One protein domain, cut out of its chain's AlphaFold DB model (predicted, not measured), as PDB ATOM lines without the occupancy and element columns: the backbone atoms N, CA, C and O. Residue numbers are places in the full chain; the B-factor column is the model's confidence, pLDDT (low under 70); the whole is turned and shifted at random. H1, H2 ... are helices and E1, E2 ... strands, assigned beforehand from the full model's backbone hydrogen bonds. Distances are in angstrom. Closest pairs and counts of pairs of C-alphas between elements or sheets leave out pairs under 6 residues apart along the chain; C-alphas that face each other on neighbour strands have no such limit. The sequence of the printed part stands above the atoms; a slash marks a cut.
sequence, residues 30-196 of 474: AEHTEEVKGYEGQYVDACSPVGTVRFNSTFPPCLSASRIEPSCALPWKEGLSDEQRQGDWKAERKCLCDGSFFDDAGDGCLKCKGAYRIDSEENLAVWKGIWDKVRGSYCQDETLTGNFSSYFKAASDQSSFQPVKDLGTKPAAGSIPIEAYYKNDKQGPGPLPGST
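AT A GLANCE: This is residues 30 to 196 of the 474 residues of an uncharacterized protein of Ophiocordyceps unilateralis (UniProt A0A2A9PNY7). Helices H1, H3 and H4 lie side by side with H3 between the other two, H2 reaches out past one end of H1, and H5 slants beside H4. A small two-strand hairpin of E1 and E2 lies off to one side of this helical body, and residues 157 to 177 make a wide loop from H5 to the short H6, which packs on H3. The class is mostly helix, with 167 residues printed and the named elements in the order E1, E2, H1, H2, H3, H4, H5, H6; the antiparallel sheet has the order E1 - E2. The whole is compact, with a radius of gyration of the C-alphas of 17.0 A and spans of 52 by 40 by 29 A.

HOW THE PARTS SIT: E1, residues 32 to 36, and E2, residues 51 to 55, form an antiparallel hairpin at 152 degrees; N 34 and O 53 are 2.9 A apart and N 36 and O 51 are 2.8 A apart, both within hydrogen-bond range. H1, residues 61 to 72, touches H3, residues 101 to 115, at a shallow tilt of 25 degrees, opposite ways; their closest C-alphas, of Cys 62 and Cys 109, are 4.6 A apart. H2, residues 82 to 97, touches H1 with residues 92 to 96 alone, closest at the C-alphas of Cys 72 and Glu 92, 5.3 A; they form a helical hairpin. H3 is the hub, touching three helices. H4, residues 121 to 138, touches H3 at a shallow tilt of 2 degrees, opposite ways, closest at the C-alphas of Gly 106 and Trp 131, 5.2 A. H5, residues 148 to 156, touches H4 at a steep tilt of 43 degrees, closest at the C-alphas of Ile 130 and Ala 155, 5.5 A. H6, residues 178 to 181, touches H3, closest at the C-alphas of Lys 111 and Tyr 181, 6.0 A. H1 and H4 are apart. Every O i to N i+4 pair is within hydrogen-bond range in H2, H4 and H5; H1 has 7 of 8, H3 has 8 of 11, and H6 is too short for one.

IN THESE COORDINATES: E1 begins at C-alpha 32, (-5.958, -14.823, -48.919). E1 and E2 measure 12.5 A and 13.0 A from first to last C-alpha. H1 measures 16.3 A, H2 21.6 A, H3 19.7 A, H4 25.1 A and H5 12.3 A. H6 ends at C-alpha 181, (-4.755, 1.758, -56.093).

THE WHOLE: The C-alphas farthest apart, of Ser 81 and Thr 169, are 53.2 A apart. The printed part has no cut. The links E1 to E2 and H5 to H6 are long. The mean pLDDT of the printed part is 88.1, and residues 30 to 31, 41, 162 to 166 and 195 to 196 are under 70.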
ATOM      1  N   ALA A  30       0.922 -15.141 -48.863       60.78
ATOM      2  CA  ALA A  30       0.001 -16.195 -49.270       60.78
ATOM      3  C   ALA A  30      -1.356 -15.590 -49.646       60.78
ATOM      4  O   ALA A  30      -1.966 -14.936 -48.804       60.78
ATOM      5  N   GLU A  31      -1.794 -15.787 -50.897       69.12
ATOM      6  CA  GLU A  31      -3.089 -15.291 -51.372       69.12
ATOM      7  C   GLU A  31      -4.176 -15.662 -50.357       69.12
ATOM      8  O   GLU A  31      -4.455 -16.840 -50.108       69.12
ATOM      9  N   HIS A  32      -4.793 -14.650 -49.760       79.31
ATOM     10  CA  HIS A  32      -5.958 -14.823 -48.919       79.31
ATOM     11  C   HIS A  32      -7.165 -15.010 -49.814       79.31
ATOM     12  O   HIS A  32      -7.326 -14.315 -50.815       79.31
ATOM     13  N   THR A  33      -8.020 -15.958 -49.454       84.25
ATOM     14  CA  THR A  33      -9.261 -16.215 -50.169       84.25
ATOM     15  C   THR A  33     -10.422 -16.133 -49.196       84.25
ATOM     16  O   THR A  33     -10.395 -16.781 -48.152       84.25
ATOM     17  N   GLU A  34     -11.450 -15.371 -49.551       87.75
ATOM     18  CA  GLU A  34     -12.660 -15.240 -48.750       87.75
ATOM     19  C   GLU A  34     -13.918 -15.359 -49.613       87.75
ATOM     20  O   GLU A  34     -13.975 -14.843 -50.726       87.75
ATOM     21  N   GLU A  35     -14.945 -16.038 -49.103       89.19
ATOM     22  CA  GLU A  35     -16.259 -16.090 -49.739       89.19
ATOM     23  C   GLU A  35     -17.113 -14.892 -49.300       89.19
ATOM     24  O   GLU A  35     -17.510 -14.763 -48.141       89.19
ATOM     25  N   VAL A  36     -17.414 -14.005 -50.244       86.38
ATOM     26  CA  VAL A  36     -18.228 -12.811 -50.036       86.38
ATOM     27  C   VAL A  36     -19.646 -13.096 -50.498       86.38
ATOM     28  O   VAL A  36     -19.911 -13.256 -51.689       86.38
ATOM     29  N   LYS A  37     -20.579 -13.143 -49.549       84.56
ATOM     30  CA  LYS A  37     -22.005 -13.242 -49.860       84.56
ATOM     31  C   LYS A  37     -22.533 -11.869 -50.247       84.56
ATOM     32  O   LYS A  37     -22.302 -10.898 -49.529       84.56
ATOM     33  N   GLY A  38     -23.231 -11.808 -51.375       77.56
ATOM     34  CA  GLY A  38     -23.967 -10.613 -51.760       77.56
ATOM     35  C   GLY A  38     -25.218 -10.434 -50.901       77.56
ATOM     36  O   GLY A  38     -25.698 -11.397 -50.299       77.56
ATOM     37  N   TYR A  39     -25.761  -9.220 -50.863       79.00
ATOM     38  CA  TYR A  39     -27.094  -8.949 -50.313       79.00
ATOM     39  C   TYR A  39     -28.099  -8.601 -51.421       79.00
ATOM     40  O   TYR A  39     -27.720  -8.295 -52.553       79.00
ATOM     41  N   GLU A  40     -29.397  -8.674 -51.111       71.69
ATOM     42  CA  GLU A  40     -30.463  -8.348 -52.066       71.69
ATOM     43  C   GLU A  40     -30.310  -6.909 -52.580       71.69
ATOM     44  O   GLU A  40     -30.158  -5.978 -51.792       71.69
ATOM     45  N   GLY A  41     -30.320  -6.728 -53.904       67.19
ATOM     46  CA  GLY A  41     -30.125  -5.426 -54.547       67.19
ATOM     47  C   GLY A  41     -28.679  -4.927 -54.599       67.19
ATOM     48  O   GLY A  41     -28.433  -3.813 -55.061       67.19
ATOM     49  N   GLN A  42     -27.701  -5.727 -54.161       73.75
ATOM     50  CA  GLN A  42     -26.295  -5.388 -54.340       73.75
ATOM     51  C   GLN A  42     -25.897  -5.504 -55.813       73.75
ATOM     52  O   GLN A  42     -25.845  -6.596 -56.375       73.75
ATOM     53  N   TYR A  43     -25.509  -4.386 -56.422       73.19
ATOM     54  CA  TYR A  43     -24.846  -4.428 -57.722       73.19
ATOM     55  C   TYR A  43     -23.405  -4.941 -57.580       73.19
ATOM     56  O   TYR A  43     -22.662  -4.552 -56.668       73.19
ATOM     57  N   VAL A  44     -23.047  -5.859 -58.473       78.69
ATOM     58  CA  VAL A  44     -21.751  -6.534 -58.496       78.69
ATOM     59  C   VAL A  44     -20.876  -5.848 -59.531       78.69
ATOM     60  O   VAL A  44     -21.217  -5.808 -60.710       78.69
ATOM     61  N   ASP A  45     -19.741  -5.327 -59.086       84.56
ATOM     62  CA  ASP A  45     -18.728  -4.720 -59.944       84.56
ATOM     63  C   ASP A  45     -17.320  -5.107 -59.481       84.56
ATOM     64  O   ASP A  45     -17.145  -5.878 -58.533       84.56
ATOM     65  N   ALA A  46     -16.300  -4.580 -60.162       87.12
ATOM     66  CA  ALA A  46     -14.905  -4.864 -59.840       87.12
ATOM     67  C   ALA A  46     -14.495  -4.424 -58.422       87.12
ATOM     68  O   ALA A  46     -13.532  -4.959 -57.874       87.12
ATOM     69  N   CYS A  47     -15.214  -3.472 -57.825       90.62
ATOM     70  CA  CYS A  47     -14.944  -2.939 -56.496       90.62
ATOM     71  C   CYS A  47     -15.808  -3.583 -55.404       90.62
ATOM     72  O   CYS A  47     -15.402  -3.607 -54.244       90.62
ATOM     73  N   SER A  48     -16.960  -4.147 -55.771       87.38
ATOM     74  CA  SER A  48     -17.884  -4.876 -54.898       87.38
ATOM     75  C   SER A  48     -18.147  -6.302 -55.413       87.38
ATOM     76  O   SER A  48     -19.305  -6.643 -55.684       87.38
ATOM     77  N   PRO A  49     -17.106  -7.144 -55.580       86.12
ATOM     78  CA  PRO A  49     -17.284  -8.496 -56.093       86.12
ATOM     79  C   PRO A  49     -18.059  -9.377 -55.103       86.12
ATOM     80  O   PRO A  49     -17.970  -9.212 -53.886       86.12
ATOM     81  N   VAL A  50     -18.800 -10.342 -55.647       84.69
ATOM     82  CA  VAL A  50     -19.516 -11.387 -54.900       84.69
ATOM     83  C   VAL A  50     -18.903 -12.742 -55.255       84.69
ATOM     84  O   VAL A  50     -18.422 -12.938 -56.370       84.69
ATOM     85  N   GLY A  51     -18.915 -13.680 -54.310       86.75
ATOM     86  CA  GLY A  51     -18.280 -14.986 -54.439       86.75
ATOM     87  C   GLY A  51     -16.869 -14.994 -53.859       86.75
ATOM     88  O   GLY A  51     -16.574 -14.300 -52.888       86.75
ATOM     89  N   THR A  52     -15.996 -15.824 -54.417       85.75
ATOM     90  CA  THR A  52     -14.644 -16.026 -53.892       85.75
ATOM     91  C   THR A  52     -13.715 -14.877 -54.287       85.75
ATOM     92  O   THR A  52     -13.300 -14.768 -55.438       85.75
ATOM     93  N   VAL A  53     -13.354 -14.040 -53.319       84.81
ATOM     94  CA  VAL A  53     -12.425 -12.916 -53.475       84.81
ATOM     95  C   VAL A  53     -11.030 -13.348 -53.057       84.81
ATOM     96  O   VAL A  53     -10.859 -13.948 -51.996       84.81
ATOM     97  N   ARG A  54     -10.030 -13.016 -53.881       82.44
ATOM     98  CA  ARG A  54      -8.613 -13.240 -53.581       82.44
ATOM     99  C   ARG A  54      -7.885 -11.918 -53.395       82.44
ATOM    100  O   ARG A  54      -8.082 -11.003 -54.191       82.44
ATOM    101  N   PHE A  55      -7.058 -11.822 -52.363       82.06
ATOM    102  CA  PHE A  55      -6.291 -10.618 -52.048       82.06
ATOM    103  C   PHE A  55      -4.974 -10.973 -51.354       82.06
ATOM    104  O   PHE A  55      -4.865 -12.015 -50.714       82.06
ATOM    105  N   ASN A  56      -3.963 -10.115 -51.496       75.75
ATOM    106  CA  ASN A  56      -2.629 -10.390 -50.960       75.75
ATOM    107  C   ASN A  56      -2.472  -9.839 -49.548       75.75
ATOM    108  O   ASN A  56      -2.179 -10.584 -48.624       75.75
ATOM    109  N   SER A  57      -2.651  -8.527 -49.382       78.38
ATOM    110  CA  SER A  57      -2.505  -7.883 -48.071       78.38
ATOM    111  C   SER A  57      -3.677  -6.989 -47.716       78.38
ATOM    112  O   SER A  57      -4.056  -6.913 -46.553       78.38
ATOM    113  N   THR A  58      -4.241  -6.296 -48.704       85.88
ATOM    114  CA  THR A  58      -5.325  -5.341 -48.475       85.88
ATOM    115  C   THR A  58      -6.622  -5.939 -48.994       85.88
ATOM    116  O   THR A  58      -6.730  -6.304 -50.162       85.88
ATOM    117  N   PHE A  59      -7.607  -6.059 -48.111       90.81
ATOM    118  CA  PHE A  59      -8.956  -6.476 -48.457       90.81
ATOM    119  C   PHE A  59      -9.622  -5.404 -49.343       90.81
ATOM    120  O   PHE A  59      -9.366  -4.209 -49.145       90.81
ATOM    121  N   PRO A  60     -10.480  -5.761 -50.324       92.62
ATOM    122  CA  PRO A  60     -11.099  -4.768 -51.198       92.62
ATOM    123  C   PRO A  60     -11.825  -3.673 -50.397       92.62
ATOM    124  O   PRO A  60     -12.725  -3.983 -49.613       92.62
ATOM    125  N   PRO A  61     -11.476  -2.387 -50.575       95.06
ATOM    126  CA  PRO A  61     -11.898  -1.332 -49.655       95.06
ATOM    127  C   PRO A  61     -13.410  -1.084 -49.645       95.06
ATOM    128  O   PRO A  61     -13.981  -0.882 -48.578       95.06
ATOM    129  N   CYS A  62     -14.103  -1.179 -50.788       93.06
ATOM    130  CA  CYS A  62     -15.567  -1.058 -50.791       93.06
ATOM    131  C   CYS A  62     -16.243  -2.199 -50.011       93.06
ATOM    132  O   CYS A  62     -17.252  -1.973 -49.344       93.06
ATOM    133  N   LEU A  63     -15.683  -3.416 -50.063       91.81
ATOM    134  CA  LEU A  63     -16.174  -4.551 -49.277       91.81
ATOM    135  C   LEU A  63     -15.819  -4.417 -47.793       91.81
ATOM    136  O   LEU A  63     -16.618  -4.792 -46.941       91.81
ATOM    137  N   SER A  64     -14.643  -3.873 -47.475       94.00
ATOM    138  CA  SER A  64     -14.267  -3.545 -46.097       94.00
ATOM    139  C   SER A  64     -15.273  -2.563 -45.493       94.00
ATOM    140  O   SER A  64     -15.935  -2.872 -44.502       94.00
ATOM    141  N   ALA A  65     -15.494  -1.426 -46.160       94.62
ATOM    142  CA  ALA A  65     -16.447  -0.410 -45.723       94.62
ATOM    143  C   ALA A  65     -17.870  -0.969 -45.552       94.62
ATOM    144  O   ALA A  65     -18.520  -0.703 -44.538       94.62
ATOM    145  N   SER A  66     -18.341  -1.787 -46.503       89.94
ATOM    146  CA  SER A  66     -19.690  -2.367 -46.460       89.94
ATOM    147  C   SER A  66     -19.893  -3.394 -45.342       89.94
ATOM    148  O   SER A  66     -21.040  -3.657 -44.985       89.94
ATOM    149  N   ARG A  67     -18.811  -3.941 -44.769       90.62
ATOM    150  CA  ARG A  67     -18.829  -4.822 -43.588       90.62
ATOM    151  C   ARG A  67     -18.682  -4.060 -42.282       90.62
ATOM    152  O   ARG A  67     -19.360  -4.387 -41.308       90.62
ATOM    153  N   ILE A  68     -17.820  -3.047 -42.262       94.88
ATOM    154  CA  ILE A  68     -17.590  -2.222 -41.075       94.88
ATOM    155  C   ILE A  68     -18.885  -1.520 -40.676       94.88
ATOM    156  O   ILE A  68     -19.301  -1.611 -39.524       94.88
ATOM    157  N   GLU A  69     -19.567  -0.894 -41.630       94.00
ATOM    158  CA  GLU A  69     -20.781  -0.135 -41.351       94.00
ATOM    159  C   GLU A  69     -21.871  -0.940 -40.613       94.00
ATOM    160  O   GLU A  69     -22.240  -0.545 -39.504       94.00
ATOM    161  N   PRO A  70     -22.369  -2.086 -41.126       90.44
ATOM    162  CA  PRO A  70     -23.359  -2.876 -40.407       90.44
ATOM    163  C   PRO A  70     -22.814  -3.449 -39.098       90.44
ATOM    164  O   PRO A  70     -23.613  -3.669 -38.196       90.44
ATOM    165  N   SER A  71     -21.502  -3.677 -38.949       91.75
ATOM    166  CA  SER A  71     -20.923  -4.117 -37.668       91.75
ATOM    167  C   SER A  71     -20.971  -3.028 -36.589       91.75
ATOM    168  O   SER A  71     -21.186  -3.331 -35.415       91.75
ATOM    169  N   CYS A  72     -20.844  -1.763 -36.999       94.75
ATOM    170  CA  CYS A  72     -20.934  -0.591 -36.134       94.75
ATOM    171  C   CYS A  72     -22.373  -0.116 -35.903       94.75
ATOM    172  O   CYS A  72     -22.615   0.652 -34.973       94.75
ATOM    173  N   ALA A  73     -23.322  -0.559 -36.729       91.19
ATOM    174  CA  ALA A  73     -24.715  -0.152 -36.630       91.19
ATOM    175  C   ALA A  73     -25.353  -0.611 -35.308       91.19
ATOM    176  O   ALA A  73     -25.142  -1.738 -34.843       91.19
ATOM    177  N   LEU A  74     -26.187   0.248 -34.733       89.25
ATOM    178  CA  LEU A  74     -26.955  -0.040 -33.525       89.25
ATOM    179  C   LEU A  74     -28.447  -0.148 -33.850       89.25
ATOM    180  O   LEU A  74     -28.951   0.648 -34.646       89.25
ATOM    181  N   PRO A  75     -29.168  -1.117 -33.252       85.94
ATOM    182  CA  PRO A  75     -30.594  -1.275 -33.498       85.94
ATOM    183  C   PRO A  75     -31.351  -0.031 -33.038       85.94
ATOM    184  O   PRO A  75     -31.121   0.484 -31.942       85.94
ATOM    185  N   TRP A  76     -32.302   0.417 -33.854       82.50
ATOM    186  CA  TRP A  76     -33.254   1.430 -33.438       82.50
ATOM    187  C   TRP A  76     -34.116   0.892 -32.298       82.50
ATOM    188  O   TRP A  76     -34.763  -0.148 -32.430       82.50
ATOM    189  N   LYS A  77     -34.137   1.620 -31.181       85.06
ATOM    190  CA  LYS A  77     -34.962   1.306 -30.015       85.06
ATOM    191  C   LYS A  77     -35.865   2.490 -29.708       85.06
ATOM    192  O   LYS A  77     -35.400   3.591 -29.405       85.06
ATOM    193  N   GLU A  78     -37.170   2.262 -29.781       84.50
ATOM    194  CA  GLU A  78     -38.153   3.252 -29.354       84.50
ATOM    195  C   GLU A  78     -38.111   3.444 -27.831       84.50
ATOM    196  O   GLU A  78     -37.751   2.541 -27.078       84.50
ATOM    197  N   GLY A  79     -38.465   4.645 -27.367       87.06
ATOM    198  CA  GLY A  79     -38.554   4.945 -25.935       87.06
ATOM    199  C   GLY A  79     -37.218   5.146 -25.210       87.06
ATOM    200  O   GLY A  79     -37.235   5.396 -24.007       87.06
ATOM    201  N   LEU A  80     -36.075   5.095 -25.906       87.38
ATOM    202  CA  LEU A  80     -34.793   5.487 -25.314       87.38
ATOM    203  C   LEU A  80     -34.802   6.966 -24.917       87.38
ATOM    204  O   LEU A  80     -35.274   7.810 -25.692       87.38
ATOM    205  N   SER A  81     -34.222   7.256 -23.751       91.44
ATOM    206  CA  SER A  81     -33.881   8.621 -23.329       91.44
ATOM    207  C   SER A  81     -32.855   9.256 -24.270       91.44
ATOM    208  O   SER A  81     -32.114   8.551 -24.964       91.44
ATOM    209  N   ASP A  82     -32.786  10.585 -24.285       90.62
ATOM    210  CA  ASP A  82     -31.831  11.314 -25.124       90.62
ATOM    211  C   ASP A  82     -30.385  10.977 -24.737       90.62
ATOM    212  O   ASP A  82     -29.534  10.805 -25.608       90.62
ATOM    213  N   GLU A  83     -30.109  10.777 -23.446       92.06
ATOM    214  CA  GLU A  83     -28.797  10.363 -22.950       92.06
ATOM    215  C   GLU A  83     -28.394   8.980 -23.473       92.06
ATOM    216  O   GLU A  83     -27.249   8.785 -23.885       92.06
ATOM    217  N   GLN A  84     -29.329   8.024 -23.495       90.56
ATOM    218  CA  GLN A  84     -29.081   6.691 -24.051       90.56
ATOM    219  C   GLN A  84     -28.827   6.759 -25.558       90.56
ATOM    220  O   GLN A  84     -27.857   6.172 -26.030       90.56
ATOM    221  N   ARG A  85     -29.624   7.537 -26.303       90.50
ATOM    222  CA  ARG A  85     -29.414   7.727 -27.748       90.50
ATOM    223  C   ARG A  85     -28.068   8.375 -28.052       90.50
ATOM    224  O   ARG A  85     -27.376   7.938 -28.963       90.50
ATOM    225  N   GLN A  86     -27.662   9.376 -27.270       92.50
ATOM    226  CA  GLN A  86     -26.331   9.977 -27.392       92.50
ATOM    227  C   GLN A  86     -25.219   8.969 -27.098       92.50
ATOM    228  O   GLN A  86     -24.190   8.986 -27.771       92.50
ATOM    229  N   GLY A  87     -25.404   8.104 -26.097       92.31
ATOM    230  CA  GLY A  87     -24.477   7.012 -25.799       92.31
ATOM    231  C   GLY A  87     -24.317   6.058 -26.982       92.31
ATOM    232  O   GLY A  87     -23.189   5.789 -27.399       92.31
ATOM    233  N   ASP A  88     -25.436   5.633 -27.566       91.69
ATOM    234  CA  ASP A  88     -25.476   4.763 -28.741       91.69
ATOM    235  C   ASP A  88     -24.787   5.424 -29.947       91.69
ATOM    236  O   ASP A  88     -23.854   4.861 -30.521       91.69
ATOM    237  N   TRP A  89     -25.138   6.668 -30.286       93.56
ATOM    238  CA  TRP A  89     -24.505   7.386 -31.399       93.56
ATOM    239  C   TRP A  89     -23.005   7.608 -31.187       93.56
ATOM    240  O   TRP A  89     -22.228   7.517 -32.135       93.56
ATOM    241  N   LYS A  90     -22.558   7.851 -29.949       95.06
ATOM    242  CA  LYS A  90     -21.124   7.960 -29.633       95.06
ATOM    243  C   LYS A  90     -20.393   6.629 -29.803       95.06
ATOM    244  O   LYS A  90     -19.237   6.643 -30.225       95.06
ATOM    245  N   ALA A  91     -21.036   5.507 -29.481       93.69
ATOM    246  CA  ALA A  91     -20.468   4.176 -29.679       93.69
ATOM    247  C   ALA A  91     -20.371   3.816 -31.171       93.69
ATOM    248  O   ALA A  91     -19.305   3.392 -31.617       93.69
ATOM    249  N   GLU A  92     -21.432   4.063 -31.949       94.94
ATOM    250  CA  GLU A  92     -21.416   3.929 -33.416       94.94
ATOM    251  C   GLU A  92     -20.304   4.796 -34.025       94.94
ATOM    252  O   GLU A  92     -19.456   4.297 -34.768       94.94
ATOM    253  N   ARG A  93     -20.234   6.074 -33.627       96.38
ATOM    254  CA  ARG A  93     -19.201   6.999 -34.095       96.38
ATOM    255  C   ARG A  93     -17.809   6.481 -33.808       96.38
ATOM    256  O   ARG A  93     -16.963   6.518 -34.691       96.38
ATOM    257  N   LYS A  94     -17.554   6.015 -32.586       96.25
ATOM    258  CA  LYS A  94     -16.242   5.487 -32.214       96.25
ATOM    259  C   LYS A  94     -15.860   4.290 -33.087       96.25
ATOM    260  O   LYS A  94     -14.743   4.234 -33.585       96.25
ATOM    261  N   CYS A  95     -16.801   3.380 -33.324       96.50
ATOM    262  CA  CYS A  95     -16.589   2.225 -34.190       96.50
ATOM    263  C   CYS A  95     -16.236   2.629 -35.633       96.50
ATOM    264  O   CYS A  95     -15.315   2.065 -36.219       96.50
ATOM    265  N   LEU A  96     -16.910   3.633 -36.200       96.75
ATOM    266  CA  LEU A  96     -16.645   4.091 -37.569       96.75
ATOM    267  C   LEU A  96     -15.385   4.969 -37.677       96.75
ATOM    268  O   LEU A  96     -14.596   4.804 -38.603       96.75
ATOM    269  N   CYS A  97     -15.193   5.908 -36.750       96.88
ATOM    270  CA  CYS A  97     -14.153   6.938 -36.823       96.88
ATOM    271  C   CYS A  97     -12.784   6.482 -36.299       96.88
ATOM    272  O   CYS A  97     -11.775   6.966 -36.807       96.88
ATOM    273  N   ASP A  98     -12.733   5.581 -35.307       95.75
ATOM    274  CA  ASP A  98     -11.464   5.020 -34.809       95.75
ATOM    275  C   ASP A  98     -11.000   3.818 -35.655       95.75
ATOM    276  O   ASP A  98      -9.855   3.382 -35.535       95.75
ATOM    277  N   GLY A  99     -11.897   3.255 -36.476       95.38
ATOM    278  CA  GLY A  99     -11.597   2.203 -37.448       95.38
ATOM    279  C   GLY A  99     -11.147   2.747 -38.804       95.38
ATOM    280  O   GLY A  99     -10.867   3.933 -38.966       95.38
ATOM    281  N   SER A 100     -11.128   1.878 -39.815       96.88
ATOM    282  CA  SER A 100     -10.742   2.242 -41.185       96.88
ATOM    283  C   SER A 100     -11.903   2.701 -42.065       96.88
ATOM    284  O   SER A 100     -11.683   2.969 -43.242       96.88
ATOM    285  N   PHE A 101     -13.134   2.795 -41.547       97.12
ATOM    286  CA  PHE A 101     -14.335   2.981 -42.372       97.12
ATOM    287  C   PHE A 101     -14.229   4.165 -43.342       97.12
ATOM    288  O   PHE A 101     -14.485   4.004 -44.532       97.12
ATOM    289  N   PHE A 102     -13.818   5.343 -42.863       96.88
ATOM    290  CA  PHE A 102     -13.696   6.530 -43.717       96.88
ATOM    291  C   PHE A 102     -12.532   6.448 -44.706       96.88
ATOM    292  O   PHE A 102     -12.626   7.016 -45.790       96.88
ATOM    293  N   ASP A 103     -11.459   5.738 -44.364       96.94
ATOM    294  CA  ASP A 103     -10.334   5.536 -45.278       96.94
ATOM    295  C   ASP A 103     -10.698   4.500 -46.357       96.94
ATOM    296  O   ASP A 103     -10.353   4.664 -47.525       96.94
ATOM    297  N   ASP A 104     -11.449   3.461 -45.995       96.69
ATOM    298  CA  ASP A 104     -11.943   2.437 -46.914       96.69
ATOM    299  C   ASP A 104     -13.044   2.989 -47.833       96.69
ATOM    300  O   ASP A 104     -12.984   2.809 -49.047       96.69
ATOM    301  N   ALA A 105     -14.039   3.694 -47.288       94.94
ATOM    302  CA  ALA A 105     -15.170   4.225 -48.048       94.94
ATOM    303  C   ALA A 105     -14.814   5.504 -48.824       94.94
ATOM    304  O   ALA A 105     -15.157   5.635 -50.000       94.94
ATOM    305  N   GLY A 106     -14.126   6.441 -48.165       94.25
ATOM    306  CA  GLY A 106     -13.862   7.786 -48.675       94.25
ATOM    307  C   GLY A 106     -12.597   7.925 -49.514       94.25
ATOM    308  O   GLY A 106     -12.499   8.869 -50.292       94.25
ATOM    309  N   ASP A 107     -11.651   6.990 -49.407       95.12
ATOM    310  CA  ASP A 107     -10.434   6.988 -50.225       95.12
ATOM    311  C   ASP A 107     -10.316   5.700 -51.047       95.12
ATOM    312  O   ASP A 107     -10.362   5.742 -52.276       95.12
ATOM    313  N   GLY A 108     -10.236   4.537 -50.395       96.06
ATOM    314  CA  GLY A 108      -9.988   3.264 -51.072       96.06
ATOM    315  C   GLY A 108     -11.059   2.889 -52.093       96.06
ATOM    316  O   GLY A 108     -10.743   2.552 -53.235       96.06
ATOM    317  N   CYS A 109     -12.332   2.987 -51.716       95.44
ATOM    318  CA  CYS A 109     -13.444   2.646 -52.591       95.44
ATOM    319  C   CYS A 109     -13.551   3.613 -53.777       95.44
ATOM    320  O   CYS A 109     -13.774   3.183 -54.910       95.44
ATOM    321  N   LEU A 110     -13.308   4.910 -53.552       95.31
ATOM    322  CA  LEU A 110     -13.275   5.903 -54.628       95.31
ATOM    323  C   LEU A 110     -12.109   5.660 -55.591       95.31
ATOM    324  O   LEU A 110     -12.301   5.700 -56.806       95.31
ATOM    325  N   LYS A 111     -10.920   5.333 -55.074       96.75
ATOM    326  CA  LYS A 111      -9.760   4.970 -55.898       96.75
ATOM    327  C   LYS A 111     -10.001   3.701 -56.706       96.75
ATOM    328  O   LYS A 111      -9.624   3.664 -57.873       96.75
ATOM    329  N   CYS A 112     -10.673   2.703 -56.132       95.75
ATOM    330  CA  CYS A 112     -11.095   1.524 -56.882       95.75
ATOM    331  C   CYS A 112     -12.031   1.908 -58.037       95.75
ATOM    332  O   CYS A 112     -11.782   1.538 -59.186       95.75
ATOM    333  N   LYS A 113     -13.074   2.704 -57.753       92.56
ATOM    334  CA  LYS A 113     -14.029   3.163 -58.773       92.56
ATOM    335  C   LYS A 113     -13.342   3.952 -59.888       92.56
ATOM    336  O   LYS A 113     -13.674   3.742 -61.051       92.56
ATOM    337  N   GLY A 114     -12.363   4.793 -59.558       92.88
ATOM    338  CA  GLY A 114     -11.537   5.493 -60.546       92.88
ATOM    339  C   GLY A 114     -10.660   4.546 -61.368       92.88
ATOM    340  O   GLY A 114     -10.676   4.605 -62.595       92.88
ATOM    341  N   ALA A 115      -9.952   3.617 -60.716       94.06
ATOM    342  CA  ALA A 115      -9.075   2.652 -61.384       94.06
ATOM    343  C   ALA A 115      -9.831   1.781 -62.402       94.06
ATOM    344  O   ALA A 115      -9.336   1.537 -63.501       94.06
ATOM    345  N   TYR A 116     -11.051   1.364 -62.059       91.19
ATOM    346  CA  TYR A 116     -11.912   0.553 -62.919       91.19
ATOM    347  C   TYR A 116     -12.880   1.362 -63.790       91.19
ATOM    348  O   TYR A 116     -13.699   0.765 -64.490       91.19
ATOM    349  N   ARG A 117     -12.789   2.702 -63.787       88.69
ATOM    350  CA  ARG A 117     -13.665   3.595 -64.572       88.69
ATOM    351  C   ARG A 117     -15.153   3.294 -64.353       88.69
ATOM    352  O   ARG A 117     -15.950   3.245 -65.289       88.69
ATOM    353  N   ILE A 118     -15.507   3.041 -63.096       84.81
ATOM    354  CA  ILE A 118     -16.887   2.826 -62.650       84.81
ATOM    355  C   ILE A 118     -17.599   4.171 -62.482       84.81
ATOM    356  O   ILE A 118     -18.796   4.257 -62.731       84.81
ATOM    357  N   ASP A 119     -16.866   5.220 -62.101       84.62
ATOM    358  CA  ASP A 119     -17.398   6.573 -61.921       84.62
ATOM    359  C   ASP A 119     -16.427   7.625 -62.487       84.62
ATOM    360  O   ASP A 119     -15.247   7.325 -62.694       84.62
ATOM    361  N   SER A 120     -16.919   8.835 -62.777       83.81
ATOM    362  CA  SER A 120     -16.104   9.896 -63.398       83.81
ATOM    363  C   SER A 120     -15.281  10.655 -62.373       83.81
ATOM    364  O   SER A 120     -15.634  10.690 -61.200       83.81
ATOM    365  N   GLU A 121     -14.213  11.324 -62.804       88.25
ATOM    366  CA  GLU A 121     -13.394  12.139 -61.901       88.25
ATOM    367  C   GLU A 121     -14.213  13.228 -61.193       88.25
ATOM    368  O   GLU A 121     -14.029  13.456 -59.997       88.25
ATOM    369  N   GLU A 122     -15.173  13.849 -61.885       87.50
ATOM    370  CA  GLU A 122     -16.062  14.853 -61.296       87.50
ATOM    371  C   GLU A 122     -16.969  14.246 -60.223       87.50
ATOM    372  O   GLU A 122     -17.079  14.794 -59.126       87.50
ATOM    373  N   ASN A 123     -17.588  13.094 -60.497       86.31
ATOM    374  CA  ASN A 123     -18.430  12.412 -59.514       86.31
ATOM    375  C   ASN A 123     -17.607  11.857 -58.346       86.31
ATOM    376  O   ASN A 123     -18.052  11.925 -57.202       86.31
ATOM    377  N   LEU A 124     -16.393  11.362 -58.594       91.00
ATOM    378  CA  LEU A 124     -15.462  10.945 -57.545       91.00
ATOM    379  C   LEU A 124     -15.064  12.129 -56.657       91.00
ATOM    380  O   LEU A 124     -14.974  11.965 -55.441       91.00
ATOM    381  N   ALA A 125     -14.882  13.325 -57.224       91.94
ATOM    382  CA  ALA A 125     -14.637  14.542 -56.453       91.94
ATOM    383  C   ALA A 125     -15.855  14.943 -55.604       91.94
ATOM    384  O   ALA A 125     -15.687  15.306 -54.439       91.94
ATOM    385  N   VAL A 126     -17.075  14.819 -56.143       90.62
ATOM    386  CA  VAL A 126     -18.319  15.013 -55.375       90.62
ATOM    387  C   VAL A 126     -18.394  14.016 -54.217       90.62
ATOM    388  O   VAL A 126     -18.588  14.422 -53.071       90.62
ATOM    389  N   TRP A 127     -18.170  12.727 -54.485       92.38
ATOM    390  CA  TRP A 127     -18.158  11.687 -53.458       92.38
ATOM    391  C   TRP A 127     -17.121  11.954 -52.378       92.38
ATOM    392  O   TRP A 127     -17.436  11.878 -51.192       92.38
ATOM    393  N   LYS A 128     -15.901  12.311 -52.774       95.56
ATOM    394  CA  LYS A 128     -14.839  12.673 -51.842       95.56
ATOM    395  C   LYS A 128     -15.256  13.849 -50.960       95.56
ATOM    396  O   LYS A 128     -15.109  13.771 -49.748       95.56
ATOM    397  N   GLY A 129     -15.853  14.889 -51.545       94.94
ATOM    398  CA  GLY A 129     -16.381  16.031 -50.798       94.94
ATOM    399  C   GLY A 129     -17.462  15.644 -49.782       94.94
ATOM    400  O   GLY A 129     -17.455  16.150 -48.660       94.94
ATOM    401  N   ILE A 130     -18.358  14.714 -50.137       94.75
ATOM    402  CA  ILE A 130     -19.348  14.150 -49.206       94.75
ATOM    403  C   ILE A 130     -18.631  13.439 -48.052       94.75
ATOM    404  O   ILE A 130     -18.897  13.756 -46.893       94.75
ATOM    405  N   TRP A 131     -17.704  12.523 -48.341       96.06
ATOM    406  CA  TRP A 131     -16.988  11.759 -47.315       96.06
ATOM    407  C   TRP A 131     -16.156  12.642 -46.385       96.06
ATOM    408  O   TRP A 131     -16.236  12.474 -45.168       96.06
ATOM    409  N   ASP A 132     -15.429  13.616 -46.930       95.94
ATOM    410  CA  ASP A 132     -14.638  14.576 -46.158       95.94
ATOM    411  C   ASP A 132     -15.537  15.399 -45.226       95.94
ATOM    412  O   ASP A 132     -15.226  15.587 -44.048       95.94
ATOM    413  N   LYS A 133     -16.699  15.840 -45.720       95.88
ATOM    414  CA  LYS A 133     -17.674  16.586 -44.921       95.88
ATOM    415  C   LYS A 133     -18.295  15.737 -43.819       95.88
ATOM    416  O   LYS A 133     -18.436  16.217 -42.692       95.88
ATOM    417  N   VAL A 134     -18.675  14.496 -44.117       96.44
ATOM    418  CA  VAL A 134     -19.241  13.587 -43.115       96.44
ATOM    419  C   VAL A 134     -18.190  13.249 -42.065       96.44
ATOM    420  O   VAL A 134     -18.480  13.375 -40.883       96.44
ATOM    421  N   ARG A 135     -16.954  12.921 -42.460       96.38
ATOM    422  CA  ARG A 135     -15.842  12.693 -41.523       96.38
ATOM    423  C   ARG A 135     -15.602  13.921 -40.647       96.38
ATOM    424  O   ARG A 135     -15.483  13.787 -39.434       96.38
ATOM    425  N   GLY A 136     -15.560  15.110 -41.249       95.38
ATOM    426  CA  GLY A 136     -15.331  16.366 -40.539       95.38
ATOM    427  C   GLY A 136     -16.436  16.719 -39.544       95.38
ATOM    428  O   GLY A 136     -16.130  17.180 -38.457       95.38
ATOM    429  N   SER A 137     -17.702  16.468 -39.881       95.12
ATOM    430  CA  SER A 137     -18.835  16.748 -38.987       95.12
ATOM    431  C   SER A 137     -19.067  15.618 -37.981       95.12
ATOM    432  O   SER A 137     -18.901  15.795 -36.779       95.12
ATOM    433  N   TYR A 138     -19.358  14.409 -38.455       96.81
ATOM    434  CA  TYR A 138     -19.732  13.284 -37.604       96.81
ATOM    435  C   TYR A 138     -18.623  12.870 -36.626       96.81
ATOM    436  O   TYR A 138     -18.908  12.630 -35.453       96.81
ATOM    437  N   CYS A 139     -17.356  12.815 -37.061       96.88
ATOM    438  CA  CYS A 139     -16.265  12.375 -36.183       96.88
ATOM    439  C   CYS A 139     -15.777  13.453 -35.205       96.88
ATOM    440  O   CYS A 139     -15.100  13.103 -34.238       96.88
ATOM    441  N   GLN A 140     -16.091  14.734 -35.431       94.25
ATOM    442  CA  GLN A 140     -15.584  15.842 -34.608       94.25
ATOM    443  C   GLN A 140     -16.661  16.503 -33.733       94.25
ATOM    444  O   GLN A 140     -16.308  17.167 -32.761       94.25
ATOM    445  N   ASP A 141     -17.950  16.300 -34.018       91.69
ATOM    446  CA  ASP A 141     -19.051  16.902 -33.256       91.69
ATOM    447  C   ASP A 141     -19.065  16.461 -31.783       91.69
ATOM    448  O   ASP A 141     -19.099  15.276 -31.468       91.69
ATOM    449  N   GLU A 142     -19.119  17.389 -30.827       88.12
ATOM    450  CA  GLU A 142     -19.199  17.022 -29.400       88.12
ATOM    451  C   GLU A 142     -20.565  16.423 -29.018       88.12
ATOM    452  O   GLU A 142     -20.652  15.512 -28.183       88.12
ATOM    453  N   THR A 143     -21.625  16.925 -29.656       91.06
ATOM    454  CA  THR A 143     -23.016  16.495 -29.470       91.06
ATOM    455  C   THR A 143     -23.587  16.064 -30.810       91.06
ATOM    456  O   THR A 143     -23.656  16.865 -31.738       91.06
ATOM    457  N   LEU A 144     -24.003  14.802 -30.908       94.00
ATOM    458  CA  LEU A 144     -24.472  14.233 -32.165       94.00
ATOM    459  C   LEU A 144     -25.943  14.587 -32.386       94.00
ATOM    460  O   LEU A 144     -26.756  14.486 -31.473       94.00
ATOM    461  N   THR A 145     -26.304  14.995 -33.597       92.62
ATOM    462  CA  THR A 145     -27.701  15.327 -33.949       92.62
ATOM    463  C   THR A 145     -28.483  14.132 -34.502       92.62
ATOM    464  O   THR A 145     -29.691  14.219 -34.718       92.62
ATOM    465  N   GLY A 146     -27.800  13.005 -34.700       92.75
ATOM    466  CA  GLY A 146     -28.343  11.765 -35.228       92.75
ATOM    467  C   GLY A 146     -27.271  10.682 -35.326       92.75
ATOM    468  O   GLY A 146     -26.116  10.888 -34.944       92.75
ATOM    469  N   ASN A 147     -27.662   9.534 -35.873       92.56
ATOM    470  CA  ASN A 147     -26.736   8.466 -36.250       92.56
ATOM    471  C   ASN A 147     -25.939   8.831 -37.514       92.56
ATOM    472  O   ASN A 147     -26.218   9.833 -38.181       92.56
ATOM    473  N   PHE A 148     -24.988   7.980 -37.885       95.25
ATOM    474  CA  PHE A 148     -24.155   8.170 -39.073       95.25
ATOM    475  C   PHE A 148     -24.965   8.440 -40.360       95.25
ATOM    476  O   PHE A 148     -24.692   9.402 -41.084       95.25
ATOM    477  N   SER A 149     -26.028   7.668 -40.602       91.94
ATOM    478  CA  SER A 149     -26.896   7.801 -41.784       91.94
ATOM    479  C   SER A 149     -27.549   9.182 -41.910       91.94
ATOM    480  O   SER A 149     -27.748   9.678 -43.021       91.94
ATOM    481  N   SER A 150     -27.849   9.838 -40.785       92.56
ATOM    482  CA  SER A 150     -28.404  11.197 -40.764       92.56
ATOM    483  C   SER A 150     -27.388  12.229 -41.267       92.56
ATOM    484  O   SER A 150     -27.725  13.089 -42.084       92.56
ATOM    485  N   TYR A 151     -26.131  12.104 -40.836       95.06
ATOM    486  CA  TYR A 151     -25.028  12.963 -41.275       95.06
ATOM    487  C   TYR A 151     -24.689  12.743 -42.748       95.06
ATOM    488  O   TYR A 151     -24.533  13.712 -43.495       95.06
ATOM    489  N   PHE A 152     -24.633  11.481 -43.183       94.25
ATOM    490  CA  PHE A 152     -24.410  11.156 -44.587       94.25
ATOM    491  C   PHE A 152     -25.488  11.768 -45.478       94.25
ATOM    492  O   PHE A 152     -25.165  12.463 -46.440       94.25
ATOM    493  N   LYS A 153     -26.766  11.588 -45.117       90.75
ATOM    494  CA  LYS A 153     -27.890  12.163 -45.859       90.75
ATOM    495  C   LYS A 153     -27.790  13.688 -45.959       90.75
ATOM    496  O   LYS A 153     -27.940  14.249 -47.040       90.75
ATOM    497  N   ALA A 154     -27.496  14.367 -44.851       92.38
ATOM    498  CA  ALA A 154     -27.351  15.822 -44.846       92.38
ATOM    499  C   ALA A 154     -26.205  16.308 -45.756       92.38
ATOM    500  O   ALA A 154     -26.302  17.382 -46.356       92.38
ATOM    501  N   ALA A 155     -25.123  15.534 -45.877       92.94
ATOM    502  CA  ALA A 155     -24.032  15.829 -46.799       92.94
ATOM    503  C   ALA A 155     -24.400  15.524 -48.264       92.94
ATOM    504  O   ALA A 155     -24.104  16.338 -49.143       92.94
ATOM    505  N   SER A 156     -25.077  14.401 -48.524       87.75
ATOM    506  CA  SER A 156     -25.469  13.985 -49.874       87.75
ATOM    507  C   SER A 156     -26.544  14.880 -50.483       87.75
ATOM    508  O   SER A 156     -26.437  15.232 -51.651       87.75
ATOM    509  N   ASP A 157     -27.539  15.309 -49.698       86.25
ATOM    510  CA  ASP A 157     -28.659  16.138 -50.176       86.25
ATOM    511  C   ASP A 157     -28.196  17.531 -50.660       86.25
ATOM    512  O   ASP A 157     -28.916  18.224 -51.375       86.25
ATOM    513  N   GLN A 158     -26.981  17.948 -50.291       81.19
ATOM    514  CA  GLN A 158     -26.365  19.206 -50.732       81.19
ATOM    515  C   GLN A 158     -25.483  19.049 -51.978       81.19
ATOM    516  O   GLN A 158     -24.892  20.026 -52.437       81.19
ATOM    517  N   SER A 159     -25.369  17.834 -52.509       81.44
ATOM    518  CA  SER A 159     -24.480  17.505 -53.617       81.44
ATOM    519  C   SER A 159     -25.279  17.261 -54.894       81.44
ATOM    520  O   SER A 159     -26.333  16.630 -54.870       81.44
ATOM    521  N   SER A 160     -24.775  17.747 -56.031       77.94
ATOM    522  CA  SER A 160     -25.349  17.462 -57.347       77.94
ATOM    523  C   SER A 160     -24.411  16.556 -58.135       77.94
ATOM    524  O   SER A 160     -23.261  16.896 -58.402       77.94
ATOM    525  N   PHE A 161     -24.912  15.379 -58.501       74.81
ATOM    526  CA  PHE A 161     -24.202  14.455 -59.376       74.81
ATOM    527  C   PHE A 161     -24.399  14.876 -60.824       74.81
ATOM    528  O   PHE A 161     -25.499  15.275 -61.215       74.81
ATOM    529  N   GLN A 162     -23.333  14.797 -61.612       69.00
ATOM    530  CA  GLN A 162     -23.388  15.174 -63.016       69.00
ATOM    531  C   GLN A 162     -23.458  13.918 -63.893       69.00
ATOM    532  O   GLN A 162     -22.794  12.918 -63.600       69.00
ATOM    533  N   PRO A 163     -24.248  13.942 -64.982       62.41
ATOM    534  CA  PRO A 163     -24.233  12.873 -65.969       62.41
ATOM    535  C   PRO A 163     -22.846  12.797 -66.602       62.41
ATOM    536  O   PRO A 163     -22.331  13.790 -67.124       62.41
ATOM    537  N   VAL A 164     -22.243  11.615 -66.572       64.94
ATOM    538  CA  VAL A 164     -20.912  11.406 -67.137       64.94
ATOM    539  C   VAL A 164     -21.008  11.303 -68.651       64.94
ATOM    540  O   VAL A 164     -21.799  10.505 -69.132       64.94
ATOM    541  N   LYS A 165     -20.199  12.058 -69.407       62.44
ATOM    542  CA  LYS A 165     -20.222  12.044 -70.886       62.44
ATOM    543  C   LYS A 165     -19.417  10.898 -71.513       62.44
ATOM    544  O   LYS A 165     -19.782  10.417 -72.582       62.44
ATOM    545  N   ASP A 166     -18.345  10.455 -70.859       68.81
ATOM    546  CA  ASP A 166     -17.554   9.286 -71.258       68.81
ATOM    547  C   ASP A 166     -16.690   8.807 -70.080       68.81
ATOM    548  O   ASP A 166     -15.919   9.590 -69.536       68.81
ATOM    549  N   LEU A 167     -16.801   7.533 -69.692       71.00
ATOM    550  CA  LEU A 167     -15.892   6.906 -68.717       71.00
ATOM    551  C   LEU A 167     -14.687   6.235 -69.396       71.00
ATOM    552  O   LEU A 167     -13.767   5.773 -68.723       71.00
ATOM    553  N   GLY A 168     -14.676   6.174 -70.732       74.81
ATOM    554  CA  GLY A 168     -13.722   5.375 -71.491       74.81
ATOM    555  C   GLY A 168     -13.951   3.868 -71.331       74.81
ATOM    556  O   GLY A 168     -14.936   3.410 -70.756       74.81
ATOM    557  N   THR A 169     -13.028   3.070 -71.870       80.94
ATOM    558  CA  THR A 169     -13.090   1.601 -71.786       80.94
ATOM    559  C   THR A 169     -12.862   1.129 -70.354       80.94
ATOM    560  O   THR A 169     -11.825   1.460 -69.773       80.94
ATOM    561  N   LYS A 170     -13.787   0.337 -69.806       82.38
ATOM    562  CA  LYS A 170     -13.666  -0.247 -68.464       82.38
ATOM    563  C   LYS A 170     -12.674  -1.419 -68.470       82.38
ATOM    564  O   LYS A 170     -12.799  -2.304 -69.320       82.38
ATOM    565  N   PRO A 171     -11.688  -1.457 -67.559       86.50
ATOM    566  CA  PRO A 171     -10.839  -2.629 -67.378       86.50
ATOM    567  C   PRO A 171     -11.662  -3.851 -66.953       86.50
ATOM    568  O   PRO A 171     -12.672  -3.720 -66.263       86.50
ATOM    569  N   ALA A 172     -11.205  -5.052 -67.317       81.44
ATOM    570  CA  ALA A 172     -11.833  -6.291 -66.860       81.44
ATOM    571  C   ALA A 172     -11.756  -6.402 -65.329       81.44
ATOM    572  O   ALA A 172     -10.722  -6.075 -64.744       81.44
ATOM    573  N   ALA A 173     -12.813  -6.886 -64.673       80.75
ATOM    574  CA  ALA A 173     -12.812  -7.081 -63.224       80.75
ATOM    575  C   ALA A 173     -11.619  -7.952 -62.777       80.75
ATOM    576  O   ALA A 173     -11.299  -8.952 -63.416       80.75
ATOM    577  N   GLY A 174     -10.935  -7.541 -61.706       81.25
ATOM    578  CA  GLY A 174      -9.744  -8.228 -61.191       81.25
ATOM    579  C   GLY A 174      -8.449  -7.990 -61.980       81.25
ATOM    580  O   GLY A 174      -7.400  -8.471 -61.563       81.25
ATOM    581  N   SER A 175      -8.477  -7.238 -63.090       85.75
ATOM    582  CA  SER A 175      -7.269  -6.945 -63.883       85.75
ATOM    583  C   SER A 175      -6.294  -5.970 -63.214       85.75
ATOM    584  O   SER A 175      -5.119  -5.939 -63.577       85.75
ATOM    585  N   ILE A 176      -6.759  -5.187 -62.237       89.00
ATOM    586  CA  ILE A 176      -5.944  -4.243 -61.468       89.00
ATOM    587  C   ILE A 176      -5.869  -4.744 -60.017       89.00
ATOM    588  O   ILE A 176      -6.907  -4.783 -59.344       89.00
ATOM    589  N   PRO A 177      -4.677  -5.113 -59.510       88.88
ATOM    590  CA  PRO A 177      -4.531  -5.569 -58.132       88.88
ATOM    591  C   PRO A 177      -4.855  -4.438 -57.151       88.88
ATOM    592  O   PRO A 177      -4.585  -3.268 -57.433       88.88
ATOM    593  N   ILE A 178      -5.409  -4.787 -55.987       90.06
ATOM    594  CA  ILE A 178      -5.866  -3.823 -54.969       90.06
ATOM    595  C   ILE A 178      -4.722  -2.888 -54.573       90.06
ATOM    596  O   ILE A 178      -4.871  -1.667 -54.564       90.06
ATOM    597  N   GLU A 179      -3.541  -3.464 -54.380       89.69
ATOM    598  CA  GLU A 179      -2.324  -2.782 -53.962       89.69
ATOM    599  C   GLU A 179      -1.820  -1.730 -54.968       89.69
ATOM    600  O   GLU A 179      -0.964  -0.917 -54.609       89.69
ATOM    601  N   ALA A 180      -2.318  -1.726 -56.211       91.50
ATOM    602  CA  ALA A 180      -1.990  -0.695 -57.196       91.50
ATOM    603  C   ALA A 180      -2.754   0.616 -56.964       91.50
ATOM    604  O   ALA A 180      -2.258   1.672 -57.355       91.50
ATOM    605  N   TYR A 181      -3.931   0.570 -56.332       93.62
ATOM    606  CA  TYR A 181      -4.755   1.758 -56.093       93.62
ATOM    607  C   TYR A 181      -5.018   2.036 -54.610       93.62
ATOM    608  O   TYR A 181      -5.311   3.174 -54.260       93.62
ATOM    609  N   TYR A 182      -4.900   1.054 -53.717       95.19
ATOM    610  CA  TYR A 182      -5.140   1.252 -52.292       95.19
ATOM    611  C   TYR A 182      -4.305   0.301 -51.437       95.19
ATOM    612  O   TYR A 182      -4.163  -0.879 -51.744       95.19
ATOM    613  N   LYS A 183      -3.750   0.826 -50.344       92.12
ATOM    614  CA  LYS A 183      -3.029   0.048 -49.339       92.12
ATOM    615  C   LYS A 183      -3.443   0.537 -47.966       92.12
ATOM    616  O   LYS A 183      -3.249   1.709 -47.651       92.12
ATOM    617  N   ASN A 184      -3.978  -0.372 -47.169       88.56
ATOM    618  CA  ASN A 184      -4.275  -0.145 -45.767       88.56
ATOM    619  C   ASN A 184      -4.030  -1.455 -45.018       88.56
ATOM    620  O   ASN A 184      -4.582  -2.491 -45.383       88.56
ATOM    621  N   ASP A 185      -3.150  -1.406 -44.024       83.19
ATOM    622  CA  ASP A 185      -2.754  -2.536 -43.186       83.19
ATOM    623  C   ASP A 185      -3.627  -2.674 -41.926       83.19
ATOM    624  O   ASP A 185      -3.453  -3.613 -41.154       83.19
ATOM    625  N   LYS A 186      -4.576  -1.753 -41.712       86.75
ATOM    626  CA  LYS A 186      -5.424  -1.673 -40.512       86.75
ATOM    627  C   LYS A 186      -6.914  -1.664 -40.843       86.75
ATOM    628  O   LYS A 186      -7.685  -0.952 -40.204       86.75
ATOM    629  N   GLN A 187      -7.321  -2.431 -41.850       92.38
ATOM    630  CA  GLN A 187      -8.730  -2.513 -42.223       92.38
ATOM    631  C   GLN A 187      -9.561  -3.202 -41.141       92.38
ATOM    632  O   GLN A 187      -9.206  -4.274 -40.655       92.38
ATOM    633  N   GLY A 188     -10.681  -2.584 -40.780       92.88
ATOM    634  CA  GLY A 188     -11.623  -3.112 -39.809       92.88
ATOM    635  C   GLY A 188     -12.370  -2.026 -39.037       92.88
ATOM    636  O   GLY A 188     -12.036  -0.836 -39.110       92.88
ATOM    637  N   PRO A 189     -13.408  -2.427 -38.286       94.38
ATOM    638  CA  PRO A 189     -14.099  -1.518 -37.392       94.38
ATOM    639  C   PRO A 189     -13.168  -1.091 -36.255       94.38
ATOM    640  O   PRO A 189     -12.259  -1.820 -35.850       94.38
ATOM    641  N   GLY A 190     -13.441   0.080 -35.693       94.31
ATOM    642  CA  GLY A 190     -12.952   0.449 -34.375       94.31
ATOM    643  C   GLY A 190     -13.622  -0.398 -33.284       94.31
ATOM    644  O   GLY A 190     -14.231  -1.437 -33.558       94.31
ATOM    645  N   PRO A 191     -13.552   0.036 -32.016       92.75
ATOM    646  CA  PRO A 191     -14.216  -0.668 -30.924       92.75
ATOM    647  C   PRO A 191     -15.718  -0.828 -31.195       92.75
ATOM    648  O   PRO A 191     -16.435   0.167 -31.308       92.75
ATOM    649  N   LEU A 192     -16.179  -2.081 -31.297       89.75
ATOM    650  CA  LEU A 192     -17.580  -2.385 -31.580       89.75
ATOM    651  C   LEU A 192     -18.491  -1.833 -30.471       89.75
ATOM    652  O   LEU A 192     -18.134  -1.916 -29.287       89.75
ATOM    653  N   PRO A 193     -19.687  -1.320 -30.808       84.19
ATOM    654  CA  PRO A 193     -20.655  -0.914 -29.801       84.19
ATOM    655  C   PRO A 193     -20.970  -2.072 -28.846       84.19
ATOM    656  O   PRO A 193     -21.223  -3.195 -29.275       84.19
ATOM    657  N   GLY A 194     -20.919  -1.813 -27.538       74.62
ATOM    658  CA  GLY A 194     -21.113  -2.840 -26.508       74.62
ATOM    659  C   GLY A 194     -19.871  -3.674 -26.168       74.62
ATOM    660  O   GLY A 194     -19.875  -4.338 -25.138       74.62
ATOM    661  N   SER A 195     -18.773  -3.594 -26.936       66.44
ATOM    662  CA  SER A 195     -17.482  -4.153 -26.510       66.44
ATOM    663  C   SER A 195     -16.818  -3.217 -25.503       66.44
ATOM    664  O   SER A 195     -16.054  -2.314 -25.850       66.44
ATOM    665  N   THR A 196     -17.100  -3.422 -24.219       53.97
ATOM    666  CA  THR A 196     -16.356  -2.803 -23.122       53.97
ATOM    667  C   THR A 196     -14.910  -3.305 -23.133       53.97
ATOM    668  O   THR A 196     -14.552  -4.298 -22.510       53.97
TER     669      THR A 196